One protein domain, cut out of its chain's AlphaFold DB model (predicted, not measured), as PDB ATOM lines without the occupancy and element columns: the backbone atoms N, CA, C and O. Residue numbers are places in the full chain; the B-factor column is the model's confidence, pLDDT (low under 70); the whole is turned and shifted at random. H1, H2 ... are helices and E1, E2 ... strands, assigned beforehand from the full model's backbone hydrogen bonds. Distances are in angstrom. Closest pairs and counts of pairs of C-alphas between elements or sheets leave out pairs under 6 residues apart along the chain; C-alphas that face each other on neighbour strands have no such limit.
ATOM      1  N   ALA A 232      71.547 145.548 118.721       96.50
ATOM      2  CA  ALA A 232      71.217 145.043 120.050       96.50
ATOM      3  C   ALA A 232      72.065 143.837 120.475       96.50
ATOM      4  O   ALA A 232      72.658 143.141 119.648       96.50
ATOM      5  N   LEU A 233      72.071 143.591 121.783       97.69
ATOM      6  CA  LEU A 233      72.645 142.410 122.424       97.69
ATOM      7  C   LEU A 233      71.516 141.517 122.938       97.69
ATOM      8  O   LEU A 233      70.554 142.022 123.507       97.69
ATOM      9  N   LEU A 234      71.638 140.205 122.775       97.38
ATOM     10  CA  LEU A 234      70.823 139.207 123.460       97.38
ATOM     11  C   LEU A 234      71.704 138.485 124.474       97.38
ATOM     12  O   LEU A 234      72.724 137.926 124.092       97.38
ATOM     13  N   ILE A 235      71.309 138.491 125.741       96.50
ATOM     14  CA  ILE A 235      71.959 137.720 126.800       96.50
ATOM     15  C   ILE A 235      71.044 136.555 127.160       96.50
ATOM     16  O   ILE A 235      69.888 136.767 127.537       96.50
ATOM     17  N   THR A 236      71.583 135.344 127.056       93.19
ATOM     18  CA  THR A 236      70.919 134.090 127.408       93.19
ATOM     19  C   THR A 236      71.799 133.243 128.324       93.19
ATOM     20  O   THR A 236      72.997 133.495 128.467       93.19
ATOM     21  N   THR A 237      71.200 132.241 128.966       89.31
ATOM     22  CA  THR A 237      71.936 131.193 129.686       89.31
ATOM     23  C   THR A 237      71.640 129.811 129.085       89.31
ATOM     24  O   THR A 237      70.611 129.659 128.414       89.31
ATOM     25  N   PRO A 238      72.482 128.790 129.331       85.56
ATOM     26  CA  PRO A 238      72.255 127.436 128.829       85.56
ATOM     27  C   PRO A 238      71.037 126.769 129.442       85.56
ATOM     28  O   PRO A 238      70.767 126.919 130.638       85.56
ATOM     29  N   PHE A 239      70.356 125.952 128.641       81.88
ATOM     30  CA  PHE A 239      69.176 125.201 129.069       81.88
ATOM     31  C   PHE A 239      69.437 124.294 130.283       81.88
ATOM     32  O   PHE A 239      68.599 124.161 131.172       81.88
ATOM     33  N   ASP A 240      70.624 123.697 130.346       83.81
ATOM     34  CA  ASP A 240      71.064 122.761 131.378       83.81
ATOM     35  C   ASP A 240      71.771 123.433 132.567       83.81
ATOM     36  O   ASP A 240      72.362 122.747 133.404       83.81
ATOM     37  N   GLN A 241      71.679 124.764 132.695       84.50
ATOM     38  CA  GLN A 241      72.282 125.501 133.803       84.50
ATOM     39  C   GLN A 241      71.811 124.946 135.169       84.50
ATOM     40  O   GLN A 241      70.611 124.991 135.477       84.50
ATOM     41  N   PRO A 242      72.732 124.470 136.035       87.31
ATOM     42  CA  PRO A 242      72.379 123.923 137.343       87.31
ATOM     43  C   PRO A 242      71.672 124.941 138.245       87.31
ATOM     44  O   PRO A 242      71.981 126.130 138.225       87.31
ATOM     45  N   LYS A 243      70.773 124.469 139.120       87.75
ATOM     46  CA  LYS A 243      69.984 125.320 140.039       87.75
ATOM     47  C   LYS A 243      70.817 126.240 140.934       87.75
ATOM     48  O   LYS A 243      70.378 127.328 141.283       87.75
ATOM     49  N   ASN A 244      71.992 125.779 141.347       88.62
ATOM     50  CA  ASN A 244      72.918 126.518 142.203       88.62
ATOM     51  C   ASN A 244      73.914 127.381 141.414       88.62
ATOM     52  O   ASN A 244      74.687 128.113 142.028       88.62
ATOM     53  N   ALA A 245      73.922 127.296 140.081       91.50
ATOM     54  CA  ALA A 245      74.775 128.120 139.245       91.50
ATOM     55  C   ALA A 245      74.145 129.500 139.027       91.50
ATOM     56  O   ALA A 245      72.925 129.655 138.924       91.50
ATOM     57  N   SER A 246      74.999 130.512 138.925       92.19
ATOM     58  CA  SER A 246      74.599 131.868 138.570       92.19
ATOM     59  C   SER A 246      75.532 132.429 137.514       92.19
ATOM     60  O   SER A 246      76.744 132.278 137.658       92.19
ATOM     61  N   PHE A 247      74.978 133.128 136.530       95.38
ATOM     62  CA  PHE A 247      75.737 133.981 135.626       95.38
ATOM     63  C   PHE A 247      75.522 135.448 135.995       95.38
ATOM     64  O   PHE A 247      74.382 135.889 136.127       95.38
ATOM     65  N   THR A 248      76.612 136.192 136.171       95.31
ATOM     66  CA  THR A 248      76.601 137.597 136.589       95.31
ATOM     67  C   THR A 248      77.314 138.474 135.567       95.31
ATOM     68  O   THR A 248      78.435 138.177 135.158       95.31
ATOM     69  N   PHE A 249      76.692 139.587 135.188       96.31
ATOM     70  CA  PHE A 249      77.291 140.588 134.303       96.31
ATOM     71  C   PHE A 249      76.964 142.007 134.772       96.31
ATOM     72  O   PHE A 249      75.958 142.237 135.444       96.31
ATOM     73  N   GLN A 250      77.801 142.970 134.393       95.88
ATOM     74  CA  GLN A 250      77.606 144.386 134.706       95.88
ATOM     75  C   GLN A 250      76.945 145.114 133.534       95.88
ATOM     76  O   GLN A 250      77.452 145.091 132.410       95.88
ATOM     77  N   ALA A 251      75.829 145.794 133.799       94.56
ATOM     78  CA  ALA A 251      75.058 146.520 132.792       94.56
ATOM     79  C   ALA A 251      75.896 147.585 132.066       94.56
ATOM     80  O   ALA A 251      75.835 147.700 130.846       94.56
ATOM     81  N   GLU A 252      76.716 148.339 132.803       93.25
ATOM     82  CA  GLU A 252      77.467 149.484 132.270       93.25
ATOM     83  C   GLU A 252      78.629 149.118 131.339       93.25
ATOM     84  O   GLU A 252      79.095 149.956 130.563       93.25
ATOM     85  N   LYS A 253      79.090 147.863 131.379       94.88
ATOM     86  CA  LYS A 253      80.147 147.367 130.488       94.88
ATOM     87  C   LYS A 253      79.622 147.122 129.068       94.88
ATOM     88  O   LYS A 253      80.416 147.093 128.126       94.88
ATOM     89  N   PHE A 254      78.305 146.989 128.893       95.44
ATOM     90  CA  PHE A 254      77.654 146.819 127.596       95.44
ATOM     91  C   PHE A 254      77.096 148.142 127.052       95.44
ATOM     92  O   PHE A 254      76.294 148.828 127.679       95.44
ATOM     93  N   ARG A 255      77.492 148.489 125.827       93.38
ATOM     94  CA  ARG A 255      77.196 149.771 125.161       93.38
ATOM     95  C   ARG A 255      76.101 149.659 124.099       93.38
ATOM     96  O   ARG A 255      76.020 150.496 123.203       93.38
ATOM     97  N   TYR A 256      75.270 148.625 124.180       95.19
ATOM     98  CA  TYR A 256      74.184 148.399 123.230       95.19
ATOM     99  C   TYR A 256      72.962 149.244 123.593       95.19
ATOM    100  O   TYR A 256      72.562 149.242 124.758       95.19
ATOM    101  N   PRO A 257      72.317 149.919 122.627       94.00
ATOM    102  CA  PRO A 257      71.130 150.719 122.921       94.00
ATOM    103  C   PRO A 257      69.964 149.847 123.402       94.00
ATOM    104  O   PRO A 257      69.154 150.295 124.210       94.00
ATOM    105  N   VAL A 258      69.898 148.592 122.947       96.62
ATOM    106  CA  VAL A 258      68.921 147.602 123.403       96.62
ATOM    107  C   VAL A 258      69.638 146.328 123.843       96.62
ATOM    108  O   VAL A 258      70.495 145.810 123.124       96.62
ATOM    109  N   ILE A 259      69.269 145.817 125.017       97.69
ATOM    110  CA  ILE A 259      69.760 144.557 125.578       97.69
ATOM    111  C   ILE A 259      68.550 143.671 125.881       97.69
ATOM    112  O   ILE A 259      67.737 143.980 126.748       97.69
ATOM    113  N   TYR A 260      68.416 142.564 125.164       96.50
ATOM    114  CA  TYR A 260      67.417 141.543 125.439       96.50
ATOM    115  C   TYR A 260      67.947 140.592 126.504       96.50
ATOM    116  O   TYR A 260      69.076 140.116 126.400       96.50
ATOM    117  N   LEU A 261      67.125 140.308 127.509       94.94
ATOM    118  CA  LEU A 261      67.408 139.286 128.507       94.94
ATOM    119  C   LEU A 261      66.430 138.131 128.318       94.94
ATOM    120  O   LEU A 261      65.213 138.307 128.434       94.94
ATOM    121  N   GLU A 262      66.976 136.951 128.045       90.44
ATOM    122  CA  GLU A 262      66.225 135.714 127.905       90.44
ATOM    123  C   GLU A 262      66.752 134.681 128.895       90.44
ATOM    124  O   GLU A 262      67.935 134.360 128.929       90.44
ATOM    125  N   HIS A 263      65.873 134.193 129.763       87.12
ATOM    126  CA  HIS A 263      66.243 133.233 130.789       87.12
ATOM    127  C   HIS A 263      65.041 132.341 131.090       87.12
ATOM    128  O   HIS A 263      64.001 132.833 131.520       87.12
ATOM    129  N   GLY A 264      65.189 131.039 130.847       81.25
ATOM    130  CA  GLY A 264      64.163 130.012 131.081       81.25
ATOM    131  C   GLY A 264      64.697 128.803 131.851       81.25
ATOM    132  O   GLY A 264      64.131 127.719 131.791       81.25
ATOM    133  N   ASN A 265      65.840 128.959 132.524       83.88
ATOM    134  CA  ASN A 265      66.624 127.829 133.027       83.88
ATOM    135  C   ASN A 265      66.640 127.820 134.554       83.88
ATOM    136  O   ASN A 265      66.164 128.755 135.198       83.88
ATOM    137  N   ALA A 266      67.145 126.746 135.159       86.56
ATOM    138  CA  ALA A 266      67.008 126.518 136.598       86.56
ATOM    139  C   ALA A 266      67.985 127.338 137.466       86.56
ATOM    140  O   ALA A 266      67.707 127.534 138.650       86.56
ATOM    141  N   GLY A 267      69.106 127.790 136.894       89.56
ATOM    142  CA  GLY A 267      70.080 128.678 137.540       89.56
ATOM    143  C   GLY A 267      69.629 130.139 137.612       89.56
ATOM    144  O   GLY A 267      68.477 130.451 137.344       89.56
ATOM    145  N   THR A 268      70.533 131.039 138.006       91.81
ATOM    146  CA  THR A 268      70.244 132.475 138.216       91.81
ATOM    147  C   THR A 268      70.963 133.359 137.193       91.81
ATOM    148  O   THR A 268      72.150 133.166 136.939       91.81
ATOM    149  N   LEU A 269      70.281 134.376 136.660       93.81
ATOM    150  CA  LEU A 269      70.877 135.443 135.848       93.81
ATOM    151  C   LEU A 269      70.898 136.749 136.652       93.81
ATOM    152  O   LEU A 269      69.844 137.279 137.003       93.81
ATOM    153  N   ARG A 270      72.087 137.282 136.934       95.38
ATOM    154  CA  ARG A 270      72.281 138.512 137.711       95.38
ATOM    155  C   ARG A 270      72.822 139.633 136.835       95.38
ATOM    156  O   ARG A 270      73.885 139.510 136.234       95.38
ATOM    157  N   CYS A 271      72.098 140.742 136.807       95.81
ATOM    158  CA  CYS A 271      72.523 141.978 136.176       95.81
ATOM    159  C   CYS A 271      72.895 142.986 137.265       95.81
ATOM    160  O   CYS A 271      72.020 143.466 137.988       95.81
ATOM    161  N   ILE A 272      74.184 143.300 137.385       95.69
ATOM    162  CA  ILE A 272      74.665 144.368 138.262       95.69
ATOM    163  C   ILE A 272      74.370 145.702 137.579       95.69
ATOM    164  O   ILE A 272      74.830 145.959 136.461       95.69
ATOM    165  N   MET A 273      73.570 146.532 138.240       95.00
ATOM    166  CA  MET A 273      73.200 147.859 137.770       95.00
ATOM    167  C   MET A 273      74.402 148.808 137.808       95.00
ATOM    168  O   MET A 273      75.308 148.614 138.617       95.00
ATOM    169  N   PRO A 274      74.437 149.837 136.942       92.94
ATOM    170  CA  PRO A 274      75.574 150.748 136.880       92.94
ATOM    171  C   PRO A 274      75.849 151.411 138.230       92.94
ATOM    172  O   PRO A 274      74.902 151.824 138.910       92.94
ATOM    173  N   ALA A 275      77.124 151.597 138.570       87.19
ATOM    174  CA  ALA A 275      77.513 152.182 139.850       87.19
ATOM    175  C   ALA A 275      76.846 153.553 140.074       87.19
ATOM    176  O   ALA A 275      76.682 154.351 139.138       87.19
ATOM    177  N   GLY A 276      76.421 153.799 141.317       82.75
ATOM    178  CA  GLY A 276      75.725 155.021 141.731       82.75
ATOM    179  C   GLY A 276      74.279 155.158 141.232       82.75
ATOM    180  O   GLY A 276      73.658 156.192 141.473       82.75
ATOM    181  N   SER A 277      73.723 154.159 140.538       85.38
ATOM    182  CA  SER A 277      72.305 154.180 140.157       85.38
ATOM    183  C   SER A 277      71.442 153.840 141.367       85.38
ATOM    184  O   SER A 277      71.525 152.733 141.888       85.38
ATOM    185  N   GLN A 278      70.581 154.767 141.780       87.19
ATOM    186  CA  GLN A 278      69.531 154.471 142.756       87.19
ATOM    187  C   GLN A 278      68.364 153.767 142.059       87.19
ATOM    188  O   GLN A 278      68.057 154.133 140.916       87.19
ATOM    189  N   PRO A 279      67.684 152.791 142.684       88.19
ATOM    190  CA  PRO A 279      66.604 152.072 142.020       88.19
ATOM    191  C   PRO A 279      65.530 152.997 141.450       88.19
ATOM    192  O   PRO A 279      65.208 152.885 140.273       88.19
ATOM    193  N   GLU A 280      65.060 153.984 142.213       87.19
ATOM    194  CA  GLU A 280      64.023 154.934 141.790       87.19
ATOM    195  C   GLU A 280      64.413 155.858 140.626       87.19
ATOM    196  O   GLU A 280      63.550 156.541 140.075       87.19
ATOM    197  N   SER A 281      65.692 155.883 140.239       88.12
ATOM    198  CA  SER A 281      66.145 156.579 139.029       88.12
ATOM    199  C   SER A 281      65.884 155.785 137.745       88.12
ATOM    200  O   SER A 281      65.977 156.333 136.645       88.12
ATOM    201  N   LEU A 282      65.560 154.496 137.872       91.50
ATOM    202  CA  LEU A 282      65.251 153.607 136.761       91.50
ATOM    203  C   LEU A 282      63.739 153.507 136.554       91.50
ATOM    204  O   LEU A 282      62.957 153.560 137.506       91.50
ATOM    205  N   PHE A 283      63.329 153.297 135.305       92.19
ATOM    206  CA  PHE A 283      61.918 153.191 134.933       92.19
ATOM    207  C   PHE A 283      61.601 151.824 134.350       92.19
ATOM    208  O   PHE A 283      62.408 151.253 133.615       92.19
ATOM    209  N   ILE A 284      60.394 151.335 134.618       93.06
ATOM    210  CA  ILE A 284      59.837 150.152 133.969       93.06
ATOM    211  C   ILE A 284      58.550 150.476 133.223       93.06
ATOM    212  O   ILE A 284      57.755 151.328 133.625       93.06
ATOM    213  N   ALA A 285      58.339 149.749 132.136       91.56
ATOM    214  CA  ALA A 285      57.117 149.762 131.356       91.56
ATOM    215  C   ALA A 285      56.773 148.343 130.903       91.56
ATOM    216  O   ALA A 285      57.650 147.495 130.729       91.56
ATOM    217  N   ARG A 286      55.491 148.087 130.652       89.06
ATOM    218  CA  ARG A 286      55.046 146.872 129.971       89.06
ATOM    219  C   ARG A 286      54.909 147.140 128.481       89.06
ATOM    220  O   ARG A 286      54.255 148.101 128.088       89.06
ATOM    221  N   LYS A 287      55.432 146.248 127.642       87.81
ATOM    222  CA  LYS A 287      55.113 146.207 126.210       87.81
ATOM    223  C   LYS A 287      54.730 144.786 125.834       87.81
ATOM    224  O   LYS A 287      55.572 143.893 125.866       87.81
ATOM    225  N   PHE A 288      53.468 144.557 125.492       85.62
ATOM    226  CA  PHE A 288      52.916 143.231 125.250       85.62
ATOM    227  C   PHE A 288      53.217 142.252 126.409       85.62
ATOM    228  O   PHE A 288      52.717 142.424 127.527       85.62
ATOM    229  N   LYS A 289      54.049 141.237 126.149       86.19
ATOM    230  CA  LYS A 289      54.491 140.214 127.110       86.19
ATOM    231  C   LYS A 289      55.842 140.519 127.773       86.19
ATOM    232  O   LYS A 289      56.347 139.690 128.528       86.19
ATOM    233  N   PHE A 290      56.424 141.675 127.472       89.44
ATOM    234  CA  PHE A 290      57.776 142.067 127.855       89.44
ATOM    235  C   PHE A 290      57.762 143.104 128.971       89.44
ATOM    236  O   PHE A 290      56.933 144.022 128.964       89.44
ATOM    237  N   LEU A 291      58.718 142.985 129.891       92.12
ATOM    238  CA  LEU A 291      59.089 144.075 130.785       92.12
ATOM    239  C   LEU A 291      60.223 144.868 130.137       92.12
ATOM    240  O   LEU A 291      61.278 144.324 129.820       92.12
ATOM    241  N   CYS A 292      59.991 146.157 129.932       94.12
ATOM    242  CA  CYS A 292      60.988 147.108 129.472       94.12
ATOM    243  C   CYS A 292      61.552 147.842 130.686       94.12
ATOM    244  O   CYS A 292      60.781 148.429 131.439       94.12
ATOM    245  N   LEU A 293      62.869 147.824 130.859       94.44
ATOM    246  CA  LEU A 293      63.597 148.534 131.907       94.44
ATOM    247  C   LEU A 293      64.529 149.562 131.253       94.44
ATOM    248  O   LEU A 293      65.360 149.215 130.415       94.44
ATOM    249  N   PHE A 294      64.403 150.823 131.643       92.44
ATOM    250  CA  PHE A 294      65.226 151.922 131.147       92.44
ATOM    251  C   PHE A 294      66.378 152.169 132.123       92.44
ATOM    252  O   PHE A 294      66.154 152.633 133.242       92.44
ATOM    253  N   VAL A 295      67.603 151.844 131.700       90.44
ATOM    254  CA  VAL A 295      68.823 151.942 132.513       90.44
ATOM    255  C   VAL A 295      69.806 152.888 131.842       90.44
ATOM    256  O   VAL A 295      70.452 152.518 130.865       90.44
ATOM    257  N   LYS A 296      69.948 154.113 132.363       85.88
ATOM    258  CA  LYS A 296      70.768 155.172 131.745       85.88
ATOM    259  C   LYS A 296      70.420 155.332 130.250       85.88
ATOM    260  O   LYS A 296      69.333 155.798 129.928       85.88
ATOM    261  N   ASN A 297      71.317 154.917 129.352       84.31
ATOM    262  CA  ASN A 297      71.154 155.009 127.896       84.31
ATOM    263  C   ASN A 297      70.754 153.673 127.240       84.31
ATOM    264  O   ASN A 297      70.717 153.577 126.015       84.31
ATOM    265  N   ASN A 298      70.494 152.637 128.037       91.62
ATOM    266  CA  ASN A 298      70.192 151.288 127.582       91.62
ATOM    267  C   ASN A 298      68.719 150.955 127.854       91.62
ATOM    268  O   ASN A 298      68.198 151.186 128.949       91.62
ATOM    269  N   LEU A 299      68.059 150.346 126.873       94.94
ATOM    270  CA  LEU A 299      66.768 149.698 127.055       94.94
ATOM    271  C   LEU A 299      66.979 148.199 127.260       94.94
ATOM    272  O   LEU A 299      67.349 147.482 126.332       94.94
ATOM    273  N   PHE A 300      66.688 147.717 128.461       96.06
ATOM    274  CA  PHE A 300      66.630 146.296 128.755       96.06
ATOM    275  C   PHE A 300      65.230 145.769 128.442       96.06
ATOM    276  O   PHE A 300      64.230 146.302 128.923       96.06
ATOM    277  N   VAL A 301      65.145 144.721 127.629       95.06
ATOM    278  CA  VAL A 301      63.888 144.052 127.282       95.06
ATOM    279  C   VAL A 301      63.934 142.646 127.844       95.06
ATOM    280  O   VAL A 301      64.671 141.794 127.354       95.06
ATOM    281  N   VAL A 302      63.142 142.399 128.881       93.25
ATOM    282  CA  VAL A 302      63.055 141.082 129.498       93.25
ATOM    283  C   VAL A 302      61.945 140.290 128.826       93.25
ATOM    284  O   VAL A 302      60.771 140.684 128.821       93.25
ATOM    285  N   ASN A 303      62.334 139.167 128.229       87.00
ATOM    286  CA  ASN A 303      61.414 138.311 127.507       87.00
ATOM    287  C   ASN A 303      60.454 137.586 128.464       87.00
ATOM    288  O   ASN A 303      60.823 137.190 129.564       87.00
ATOM    289  N   HIS A 304      59.194 137.432 128.039       80.31
ATOM    290  CA  HIS A 304      58.167 136.633 128.727       80.31
ATOM    291  C   HIS A 304      57.825 137.025 130.182       80.31
ATOM    292  O   HIS A 304      57.170 136.254 130.874       80.31
ATOM    293  N   SER A 305      58.168 138.230 130.649       84.81
ATOM    294  CA  SER A 305      57.988 138.621 132.061       84.81
ATOM    295  C   SER A 305      56.534 138.651 132.545       84.81
ATOM    296  O   SER A 305      56.280 138.408 133.719       84.81
ATOM    297  N   PHE A 306      55.580 138.959 131.662       83.50
ATOM    298  CA  PHE A 306      54.148 139.039 132.000       83.50
ATOM    299  C   PHE A 306      53.360 137.777 131.619       83.50
ATOM    300  O   PHE A 306      52.128 137.795 131.629       83.50
ATOM    301  N   VAL A 307      54.046 136.694 131.246       81.38
ATOM    302  CA  VAL A 307      53.429 135.392 130.973       81.38
ATOM    303  C   VAL A 307      53.779 134.468 132.135       81.38
ATOM    304  O   VAL A 307      54.954 134.396 132.490       81.38
ATOM    305  N   PRO A 308      52.807 133.763 132.738       67.75
ATOM    306  CA  PRO A 308      53.118 132.719 133.702       67.75
ATOM    307  C   PRO A 308      54.016 131.679 133.033       67.75
ATOM    308  O   PRO A 308      53.636 131.103 132.014       67.75
ATOM    309  N   THR A 309      55.206 131.465 133.580       67.31
ATOM    310  CA  THR A 309      56.069 130.358 133.181       67.31
ATOM    311  C   THR A 309      56.034 129.307 134.282       67.31
ATOM    312  O   THR A 309      56.126 129.635 135.468       67.31
ATOM    313  N   ASP A 310      55.897 128.036 133.905       63.50
ATOM    314  CA  ASP A 310      55.838 126.919 134.862       63.50
ATOM    315  C   ASP A 310      57.133 126.784 135.685       63.50
ATOM    316  O   ASP A 310      57.164 126.180 136.756       63.50
ATOM    317  N   ASP A 311      58.218 127.379 135.191       67.06
ATOM    318  CA  ASP A 311      59.561 127.271 135.733       67.06
ATOM    319  C   ASP A 311      59.940 128.386 136.720       67.06
ATOM    320  O   ASP A 311      61.027 128.307 137.283       67.06
ATOM    321  N   ASN A 312      59.114 129.416 136.954       71.50
ATOM    322  CA  ASN A 312      59.453 130.600 137.770       71.50
ATOM    323  C   ASN A 312      60.762 131.325 137.365       71.50
ATOM    324  O   ASN A 312      61.437 131.905 138.222       71.50
ATOM    325  N   SER A 313      61.165 131.301 136.093       78.19
ATOM    326  CA  SER A 313      62.420 131.920 135.623       78.19
ATOM    327  C   SER A 313      62.552 133.412 135.945       78.19
ATOM    328  O   SER A 313      63.637 133.884 136.290       78.19
ATOM    329  N   SER A 314      61.443 134.153 135.966       80.25
ATOM    330  CA  SER A 314      61.410 135.573 136.347       80.25
ATOM    331  C   SER A 314      61.842 135.845 137.798       80.25
ATOM    332  O   SER A 314      62.247 136.962 138.120       80.25
ATOM    333  N   GLN A 315      61.799 134.848 138.687       85.19
ATOM    334  CA  GLN A 315      62.315 134.964 140.061       85.19
ATOM    335  C   GLN A 315      63.842 134.822 140.123       85.19
ATOM    336  O   GLN A 315      64.467 135.251 141.093       85.19
ATOM    337  N   ARG A 316      64.440 134.214 139.096       89.94
ATOM    338  CA  ARG A 316      65.876 133.934 138.997       89.94
ATOM    339  C   ARG A 316      66.621 134.934 138.124       89.94
ATOM    340  O   ARG A 316      67.847 134.949 138.139       89.94
ATOM    341  N   LEU A 317      65.901 135.812 137.429       93.00
ATOM    342  CA  LEU A 317      66.481 137.024 136.866       93.00
ATOM    343  C   LEU A 317      66.464 138.128 137.927       93.00
ATOM    344  O   LEU A 317      65.405 138.533 138.416       93.00
ATOM    345  N   GLN A 318      67.654 138.591 138.289       94.94
ATOM    346  CA  GLN A 318      67.903 139.503 139.398       94.94
ATOM    347  C   GLN A 318      68.610 140.763 138.909       94.94
ATOM    348  O   GLN A 318      69.597 140.685 138.178       94.94
ATOM    349  N   LEU A 319      68.122 141.917 139.352       95.06
ATOM    350  CA  LEU A 319      68.837 143.183 139.269       95.06
ATOM    351  C   LEU A 319      69.526 143.416 140.610       95.06
ATOM    352  O   LEU A 319      68.872 143.322 141.651       95.06
ATOM    353  N   VAL A 320      70.823 143.701 140.581       94.81
ATOM    354  CA  VAL A 320      71.643 143.932 141.773       94.81
ATOM    355  C   VAL A 320      72.100 145.382 141.765       94.81
ATOM    356  O   VAL A 320      72.730 145.820 140.807       94.81
ATOM    357  N   PHE A 321      71.778 146.125 142.814       92.94
ATOM    358  CA  PHE A 321      72.290 147.470 143.041       92.94
ATOM    359  C   PHE A 321      73.308 147.390 144.161       92.94
ATOM    360  O   PHE A 321      72.999 146.911 145.251       92.94
ATOM    361  N   GLU A 322      74.524 147.817 143.859       90.69
ATOM    362  CA  GLU A 322      75.665 147.603 144.730       90.69
ATOM    363  C   GLU A 322      76.053 148.856 145.510       90.69
ATOM    364  O   GLU A 322      76.025 149.963 144.970       90.69
ATOM    365  N   GLY A 323      76.491 148.657 146.756       84.44
ATOM    366  CA  GLY A 323      77.121 149.689 147.575       84.44
ATOM    367  C   GLY A 323      76.202 150.859 147.909       84.44
ATOM    368  O   GLY A 323      76.645 152.005 147.879       84.44
ATOM    369  N   LEU A 324      74.927 150.587 148.188       82.81
ATOM    370  CA  LEU A 324      73.975 151.622 148.572       82.81
ATOM    371  C   LEU A 324      74.115 151.940 150.060       82.81
ATOM    372  O   LEU A 324      74.053 151.041 150.897       82.81
ATOM    373  N   GLU A 325      74.271 153.220 150.382       79.38
ATOM    374  CA  GLU A 325      74.230 153.722 151.756       79.38
ATOM    375  C   GLU A 325      72.773 153.902 152.184       79.38
ATOM    376  O   GLU A 325      72.048 154.722 151.620       79.38
ATOM    377  N   MET A 326      72.330 153.115 153.167       71.25
ATOM    378  CA  MET A 326      70.943 153.124 153.640       71.25
ATOM    379  C   MET A 326      70.862 153.065 155.171       71.25
ATOM    380  O   MET A 326      71.690 152.401 155.804       71.25
ATOM    381  N   PRO A 327      69.834 153.676 155.792       63.28
ATOM    382  CA  PRO A 327      69.493 153.409 157.184       63.28
ATOM    383  C   PRO A 327      69.150 151.929 157.393       63.28
ATOM    384  O   PRO A 327      68.493 151.304 156.557       63.28
ATOM    385  N   VAL A 328      69.525 151.373 158.548       57.31
ATOM    386  CA  VAL A 328      69.397 149.935 158.879       57.31
ATOM    387  C   VAL A 328      67.947 149.404 158.816       57.31
ATOM    388  O   VAL A 328      67.741 148.195 158.725       57.31
ATOM    389  N   GLN A 329      66.928 150.275 158.828       56.84
ATOM    390  CA  GLN A 329      65.502 149.899 158.845       56.84
ATOM    391  C   GLN A 329      64.700 150.301 157.586       56.84
ATOM    392  O   GLN A 329      63.482 150.150 157.573       56.84
ATOM    393  N   GLY A 330      65.366 150.733 156.509       58.28
ATOM    394  CA  GLY A 330      64.723 151.465 155.413       58.28
ATOM    395  C   GLY A 330      64.520 150.736 154.071       58.28
ATOM    396  O   GLY A 330      64.768 151.313 153.008       58.28
ATOM    397  N   LEU A 331      64.119 149.462 154.051       64.50
ATOM    398  CA  LEU A 331      63.962 148.725 152.785       64.50
ATOM    399  C   LEU A 331      62.504 148.454 152.439       64.50
ATOM    400  O   LEU A 331      61.751 147.843 153.196       64.50
ATOM    401  N   SER A 332      62.122 148.851 151.226       70.44
ATOM    402  CA  SER A 332      60.850 148.446 150.640       70.44
ATOM    403  C   SER A 332      60.751 146.917 150.569       70.44
ATOM    404  O   SER A 332      61.718 146.241 150.214       70.44
ATOM    405  N   LYS A 333      59.550 146.375 150.822       79.12
ATOM    406  CA  LYS A 333      59.228 144.931 150.779       79.12
ATOM    407  C   LYS A 333      59.585 144.230 149.455       79.12
ATOM    408  O   LYS A 333      59.507 143.007 149.369       79.12
ATOM    409  N   HIS A 334      59.887 144.997 148.407       84.62
ATOM    410  CA  HIS A 334      60.239 144.487 147.084       84.62
ATOM    411  C   HIS A 334      61.722 144.095 146.954       84.62
ATOM    412  O   HIS A 334      62.052 143.363 146.018       84.62
ATOM    413  N   TYR A 335      62.592 144.548 147.865       86.62
ATOM    414  CA  TYR A 335      64.035 144.302 147.818       86.62
ATOM    415  C   TYR A 335      64.493 143.253 148.830       86.62
ATOM    416  O   TYR A 335      63.929 143.106 149.912       86.62
ATOM    417  N   ILE A 336      65.570 142.558 148.476       86.94
ATOM    418  CA  ILE A 336      66.341 141.691 149.367       86.94
ATOM    419  C   ILE A 336      67.668 142.397 149.641       86.94
ATOM    420  O   ILE A 336      68.399 142.676 148.692       86.94
ATOM    421  N   ALA A 337      67.986 142.672 150.905       83.31
ATOM    422  CA  ALA A 337      69.292 143.207 151.283       83.31
ATOM    423  C   ALA A 337      70.329 142.109 151.487       83.31
ATOM    424  O   ALA A 337      70.056 141.069 152.091       83.31
ATOM    425  N   ILE A 338      71.538 142.395 151.025       83.06
ATOM    426  CA  ILE A 338      72.746 141.622 151.255       83.06
ATOM    427  C   ILE A 338      73.744 142.571 151.928       83.06
ATOM    428  O   ILE A 338      74.221 143.509 151.285       83.06
ATOM    429  N   PRO A 339      74.047 142.375 153.220       70.31
ATOM    430  CA  PRO A 339      75.051 143.178 153.905       70.31
ATOM    431  C   PRO A 339      76.418 143.034 153.228       70.31
ATOM    432  O   PRO A 339      76.855 141.909 152.973       70.31
ATOM    433  N   ARG A 340      77.108 144.152 152.977       69.69
ATOM    434  CA  ARG A 340      78.568 144.136 152.806       69.69
ATOM    435  C   ARG A 340      79.208 144.137 154.196       69.69
ATOM    436  O   ARG A 340      78.564 144.561 155.156       69.69
ATOM    437  N   ASP A 341      80.426 143.607 154.323       57.88
ATOM    438  CA  ASP A 341      81.138 143.555 155.610       57.88
ATOM    439  C   ASP A 341      81.044 144.904 156.357       57.88
ATOM    440  O   ASP A 341      81.146 145.962 155.725       57.88
ATOM    441  N   PRO A 342      80.814 144.902 157.684       52.88
ATOM    442  CA  PRO A 342      80.271 146.051 158.394       52.88
ATOM    443  C   PRO A 342      81.351 147.100 158.676       52.88
ATOM    444  O   PRO A 342      81.884 147.187 159.779       52.88
ATOM    445  N   LEU A 343      81.631 147.962 157.705       52.22
ATOM    446  CA  LEU A 343      82.051 149.328 158.008       52.22
ATOM    447  C   LEU A 343      80.776 150.147 158.219       52.22
ATOM    448  O   LEU A 343      80.291 150.820 157.318       52.22
ATOM    449  N   VAL A 344      80.190 150.008 159.411       54.06
ATOM    450  CA  VAL A 344      79.097 150.876 159.860       54.06
ATOM    451  C   VAL A 344      79.714 152.235 160.157       54.06
ATOM    452  O   VAL A 344      80.389 152.409 161.171       54.06
ATOM    453  N   THR A 345      79.522 153.184 159.253       55.12
ATOM    454  CA  THR A 345      79.800 154.596 159.508       55.12
ATOM    455  C   THR A 345      78.478 155.278 159.833       55.12
ATOM    456  O   THR A 345      77.574 155.270 159.002       55.12
ATOM    457  N   ASP A 346      78.370 155.819 161.050       54.59
ATOM    458  CA  ASP A 346      77.323 156.746 161.505       54.59
ATOM    459  C   ASP A 346      75.902 156.445 160.976       54.59
ATOM    460  O   ASP A 346      75.428 157.057 160.021       54.59
ATOM    461  N   ASP A 347      75.217 155.481 161.607       63.06
ATOM    462  CA  ASP A 347      73.793 155.127 161.419       63.06
ATOM    463  C   ASP A 347      73.352 154.644 160.019       63.06
ATOM    464  O   ASP A 347      72.178 154.311 159.808       63.06
ATOM    465  N   SER A 348      74.288 154.512 159.079       66.50
ATOM    466  CA  SER A 348      74.063 153.954 157.745       66.50
ATOM    467  C   SER A 348      74.889 152.685 157.522       66.50
ATOM    468  O   SER A 348      76.007 152.537 158.018       66.50
ATOM    469  N   ALA A 349      74.314 151.729 156.795       72.62
ATOM    470  CA  ALA A 349      75.003 150.526 156.355       72.62
ATOM    471  C   ALA A 349      75.156 150.559 154.834       72.62
ATOM    472  O   ALA A 349      74.202 150.863 154.114       72.62
ATOM    473  N   VAL A 350      76.347 150.203 154.354       80.81
ATOM    474  CA  VAL A 350      76.579 149.942 152.933       80.81
ATOM    475  C   VAL A 350      76.058 148.540 152.624       80.81
ATOM    476  O   VAL A 350      76.581 147.543 153.126       80.81
ATOM    477  N   ILE A 351      75.011 148.456 151.810       84.06
ATOM    478  CA  ILE A 351      74.344 147.200 151.464       84.06
ATOM    479  C   ILE A 351      74.215 147.042 149.952       84.06
ATOM    480  O   ILE A 351      74.079 148.016 149.212       84.06
ATOM    481  N   ASP A 352      74.194 145.793 149.504       88.25
ATOM    482  CA  ASP A 352      73.722 145.455 148.168       88.25
ATOM    483  C   ASP A 352      72.234 145.130 148.254       88.25
ATOM    484  O   ASP A 352      71.784 144.458 149.186       88.25
ATOM    485  N   VAL A 353      71.448 145.595 147.289       90.12
ATOM    486  CA  VAL A 353      70.017 145.287 147.223       90.12
ATOM    487  C   VAL A 353      69.683 144.583 145.922       90.12
ATOM    488  O   VAL A 353      70.139 144.951 144.840       90.12
ATOM    489  N   ILE A 354      68.856 143.549 146.033       92.50
ATOM    490  CA  ILE A 354      68.404 142.739 144.908       92.50
ATOM    491  C   ILE A 354      66.908 142.928 144.713       92.50
ATOM    492  O   ILE A 354      66.135 142.832 145.666       92.50
ATOM    493  N   ILE A 355      66.489 143.100 143.462       93.06
ATOM    494  CA  ILE A 355      65.091 142.961 143.052       93.06
ATOM    495  C   ILE A 355      64.979 141.968 141.898       93.06
ATOM    496  O   ILE A 355      65.756 141.992 140.945       93.06
ATOM    497  N   THR A 356      64.016 141.053 141.991       93.88
ATOM    498  CA  THR A 356      63.755 140.070 140.929       93.88
ATOM    499  C   THR A 356      62.803 140.648 139.891       93.88
ATOM    500  O   THR A 356      61.959 141.491 140.210       93.88
ATOM    501  N   ILE A 357      62.863 140.146 138.655       93.69
ATOM    502  CA  ILE A 357      61.889 140.528 137.621       93.69
ATOM    503  C   ILE A 357      60.462 140.183 138.050       93.69
ATOM    504  O   ILE A 357      59.546 140.963 137.813       93.69
ATOM    505  N   HIS A 358      60.268 139.065 138.751       91.94
ATOM    506  CA  HIS A 358      58.973 138.705 139.331       91.94
ATOM    507  C   HIS A 358      58.414 139.787 140.263       91.94
ATOM    508  O   HIS A 358      57.239 140.140 140.172       91.94
ATOM    509  N   GLN A 359      59.250 140.345 141.147       92.12
ATOM    510  CA  GLN A 359      58.830 141.432 142.037       92.12
ATOM    511  C   GLN A 359      58.546 142.728 141.272       92.12
ATOM    512  O   GLN A 359      57.575 143.411 141.591       92.12
ATOM    513  N   LEU A 360      59.322 143.037 140.228       92.56
ATOM    514  CA  LEU A 360      59.058 144.191 139.362       92.56
ATOM    515  C   LEU A 360      57.737 144.068 138.603       92.56
ATOM    516  O   LEU A 360      57.002 145.045 138.500       92.56
ATOM    517  N   VAL A 361      57.408 142.876 138.107       91.19
ATOM    518  CA  VAL A 361      56.130 142.610 137.431       91.19
ATOM    519  C   VAL A 361      54.960 142.778 138.398       91.19
ATOM    520  O   VAL A 361      53.980 143.437 138.052       91.19
ATOM    521  N   LYS A 362      55.070 142.246 139.624       90.81
ATOM    522  CA  LYS A 362      54.058 142.452 140.672       90.81
ATOM    523  C   LYS A 362      53.862 143.930 140.982       90.81
ATOM    524  O   LYS A 362      52.736 144.410 140.935       90.81
ATOM    525  N   TYR A 363      54.953 144.649 141.229       91.62
ATOM    526  CA  TYR A 363      54.914 146.082 141.489       91.62
ATOM    527  C   TYR A 363      54.305 146.864 140.313       91.62
ATOM    528  O   TYR A 363      53.473 147.739 140.526       91.62
ATOM    529  N   TYR A 364      54.631 146.507 139.067       91.12
ATOM    530  CA  TYR A 364      54.013 147.125 137.892       91.12
ATOM    531  C   TYR A 364      52.494 146.962 137.881       91.12
ATOM    532  O   TYR A 364      51.771 147.934 137.680       91.12
ATOM    533  N   ILE A 365      52.006 145.748 138.137       88.94
ATOM    534  CA  ILE A 365      50.571 145.449 138.192       88.94
ATOM    535  C   ILE A 365      49.891 146.199 139.348       88.94
ATOM    536  O   ILE A 365      48.786 146.705 139.165       88.94
ATOM    537  N   GLU A 366      50.548 146.311 140.509       89.50
ATOM    538  CA  GLU A 366      50.054 147.087 141.657       89.50
ATOM    539  C   GLU A 366      49.882 148.579 141.320       89.50
ATOM    540  O   GLU A 366      48.912 149.191 141.762       89.50
ATOM    541  N   GLN A 367      50.786 149.164 140.524       88.00
ATOM    542  CA  GLN A 367      50.752 150.592 140.178       88.00
ATOM    543  C   GLN A 367      49.887 150.920 138.950       88.00
ATOM    544  O   GLN A 367      49.265 151.978 138.901       88.00
ATOM    545  N   ALA A 368      49.864 150.045 137.941       83.25
ATOM    546  CA  ALA A 368      49.275 150.327 136.629       83.25
ATOM    547  C   ALA A 368      48.041 149.469 136.288       83.25
ATOM    548  O   ALA A 368      47.488 149.639 135.204       83.25
ATOM    549  N   SER A 369      47.584 148.580 137.181       75.50
ATOM    550  CA  SER A 369      46.567 147.536 136.934       75.50
ATOM    551  C   SER A 369      47.045 146.385 136.031       75.50
ATOM    552  O   SER A 369      47.935 146.533 135.199       75.50
ATOM    553  N   ALA A 370      46.439 145.201 136.169       70.31
ATOM    554  CA  ALA A 370      46.700 144.051 135.292       70.31
ATOM    555  C   ALA A 370      46.131 144.248 133.872       70.31
ATOM    556  O   ALA A 370      46.586 143.607 132.915       70.31
ATOM    557  N   GLU A 371      45.137 145.132 133.746       69.25
ATOM    558  CA  GLU A 371      44.418 145.415 132.503       69.25
ATOM    559  C   GLU A 371      45.169 146.378 131.576       69.25
ATOM    560  O   GLU A 371      44.858 146.423 130.383       69.25
ATOM    561  N   THR A 372      46.189 147.103 132.064       64.56
ATOM    562  CA  THR A 372      47.016 147.940 131.187       64.56
ATOM    563  C   THR A 372      47.777 147.069 130.193       64.56
ATOM    564  O   THR A 372      48.608 146.219 130.539       64.56
ATOM    565  N   ARG A 373      47.479 147.297 128.914       59.69
ATOM    566  CA  ARG A 373      48.209 146.758 127.770       59.69
ATOM    567  C   ARG A 373      49.012 147.898 127.145       59.69
ATOM    568  O   ARG A 373      48.519 149.013 127.057       59.69
ATOM    569  N   ASP A 374      50.240 147.585 126.748       57.62
ATOM    570  CA  ASP A 374      51.115 148.380 125.879       57.62
ATOM    571  C   ASP A 374      51.446 149.825 126.294       57.62
ATOM    572  O   ASP A 374      50.774 150.772 125.920       57.62
ATOM    573  N   GLY A 375      52.593 150.020 126.953       55.66
ATOM    574  CA  GLY A 375      53.421 151.234 126.854       55.66
ATOM    575  C   GLY A 375      52.843 152.548 127.386       55.66
ATOM    576  O   GLY A 375      53.539 153.557 127.352       55.66
ATOM    577  N   HIS A 376      51.609 152.563 127.887       60.22
ATOM    578  CA  HIS A 376      50.928 153.789 128.307       60.22
ATOM    579  C   HIS A 376      51.342 154.293 129.695       60.22
ATOM    580  O   HIS A 376      51.041 155.432 130.040       60.22
ATOM    581  N   VAL A 377      52.043 153.471 130.481       78.44
ATOM    582  CA  VAL A 377      52.474 153.822 131.837       78.44
ATOM    583  C   VAL A 377      53.930 153.416 132.033       78.44
ATOM    584  O   VAL A 377      54.267 152.228 131.975       78.44
ATOM    585  N   MET A 378      54.775 154.420 132.270       86.81
ATOM    586  CA  MET A 378      56.131 154.260 132.785       86.81
ATOM    587  C   MET A 378      56.108 154.577 134.276       86.81
ATOM    588  O   MET A 378      55.628 155.642 134.664       86.81
ATOM    589  N   ILE A 379      56.625 153.671 135.100       90.50
ATOM    590  CA  ILE A 379      56.727 153.876 136.549       90.50
ATOM    591  C   ILE A 379      58.189 153.783 136.984       90.50
ATOM    592  O   ILE A 379      58.923 152.950 136.443       90.50
ATOM    593  N   PRO A 380      58.639 154.610 137.942       91.31
ATOM    594  CA  PRO A 380      59.934 154.401 138.573       91.31
ATOM    595  C   PRO A 380      59.914 153.087 139.361       91.31
ATOM    596  O   PRO A 380      58.856 152.673 139.850       91.31
ATOM    597  N   LEU A 381      61.071 152.443 139.516       90.94
ATOM    598  CA  LEU A 381      61.207 151.298 140.424       90.94
ATOM    599  C   LEU A 381      60.808 151.679 141.864       90.94
ATOM    600  O   LEU A 381      60.832 152.863 142.220       90.94
ATOM    601  N   PRO A 382      60.453 150.691 142.710       88.38
ATOM    602  CA  PRO A 382      60.121 150.958 144.103       88.38
ATOM    603  C   PRO A 382      61.266 151.704 144.791       88.38
ATOM    604  O   PRO A 382      62.421 151.296 144.676       88.38
ATOM    605  N   ARG A 383      60.947 152.769 145.529       84.69
ATOM    606  CA  ARG A 383      61.944 153.492 146.327       84.69
ATOM    607  C   ARG A 383      62.513 152.594 147.420       84.69
ATOM    608  O   ARG A 383      61.808 151.740 147.963       84.69
ATOM    609  N   LEU A 384      63.766 152.839 147.771       77.19
ATOM    610  CA  LEU A 384      64.338 152.396 149.035       77.19
ATOM    611  C   LEU A 384      63.792 153.358 150.106       77.19
ATOM    612  O   LEU A 384      64.015 154.562 150.024       77.19
ATOM    613  N   VAL A 385      62.921 152.883 150.997       64.38
ATOM    614  CA  VAL A 385      62.139 153.752 151.896       64.38
ATOM    615  C   VAL A 385      62.811 153.790 153.255       64.38
ATOM    616  O   VAL A 385      62.671 152.810 153.969       64.38
ATOM    617  N   ALA A 386      63.480 154.893 153.601       50.22
ATOM    618  CA  ALA A 386      64.019 155.149 154.943       50.22
ATOM    619  C   ALA A 386      62.982 154.973 156.064       50.22
ATOM    620  O   ALA A 386      61.823 155.419 155.873       50.22
TER     621      ALA A 386
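AT A GLANCE: This is residues 232 to 386 of the 386 residues of an uncharacterized protein of Candidatus Regiella insecticola LSR1 (UniProt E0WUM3). Two strongly twisted sheets stand partly face to face: E1, E3 and E7 of a six-stranded sheet lie opposite E2, E4 and the beginning of E8 of a five-stranded one, and H2 covers E5 and E6 beside them. E9 and the farther parts of E8 and E10 reach away from the six-stranded sheet as an arm. The printed part has 155 residues with two named helices and eleven named strands, in the order E1 to E7, H1, E8 to E10, H2, E11. Both sheets are mixed, ordered E1 E3 E7 E6 E5 E11 and E2 E4 E8 E10 E9; the class is mixed, helices and strands. The whole is compact, with a radius of gyration of the C-alphas of 15.5 A and spans of 45 by 36 by 31 A.

HOW THE PARTS SIT: Edge strand E1, residues 232 to 236, is parallel to E3, residues 258 to 261, with N 235 and O 260 at 2.8 A. E3 is parallel to E7, residues 298 to 302, with N 301 and O 259 at 2.8 A. E5, residues 283 to 287, E6, residues 290 to 295, and E7 form a meander, each strand the antiparallel neighbour of the one before, through two hairpins; N 292 and O 285 are 2.8 A apart, N 293 and O 300 2.8 A. Edge strand E11, residues 378 to 380, is antiparallel to E5, with N 284 and O 379 at 2.8 A. H2, residues 357 to 368, is on one face of this sheet, making two layers, helix over strands. Its height over the sheet is 8.8 A; it lies over E6 and E5 and runs across the strands, at 85 degrees to E5 on the local plane. In the other sheet, edge strand E2, residues 246 to 250, is parallel to E4, residues 268 to 272, with N 270 and O 247 at 2.8 A. E4 is parallel to E8, residues 317 to 327, with N 271 and O 318 at 2.9 A. E8, which bends by 76 degrees at residue 323, is antiparallel to E10, residues 348 to 356, with N 321 and O 353 at 2.9 A. Edge strand E9, residues 336 to 339, forms a hairpin with E10, with N 338 and O 352 at 2.8 A. H1, residues 313 to 316, stands at this sheet's level; H2 touches it with residues 357 to 359 alone, the closest C-alphas being those of Ser 314 and His 358, 5.0 A apart. In H2 every O i to N i+4 pair is within hydrogen-bond range; H1 is too short for one.

IN THESE COORDINATES: E1 begins at C-alpha 232, (71.217, 145.043, 120.050). From first to last C-alpha E8 measures 26.3 A, E10 24.1 A, H2 16.0 A and E6 15.5 A. H2 begins at C-alpha 357, (61.889, 140.528, 137.621), and E11 ends at C-alpha 380, (59.934, 154.401, 138.573).

THE WHOLE: The C-alphas farthest apart, those of Phe 239 and Asp 346, are 46.0 A apart. The printed part has no cut and no long link, and it ends at the chain's last residue, 386. The mean pLDDT of the printed part is 84.0; it is under 70 at residues 308 to 311, 327 to 331, 340 to 348, 371 to 376 and 385 to 386.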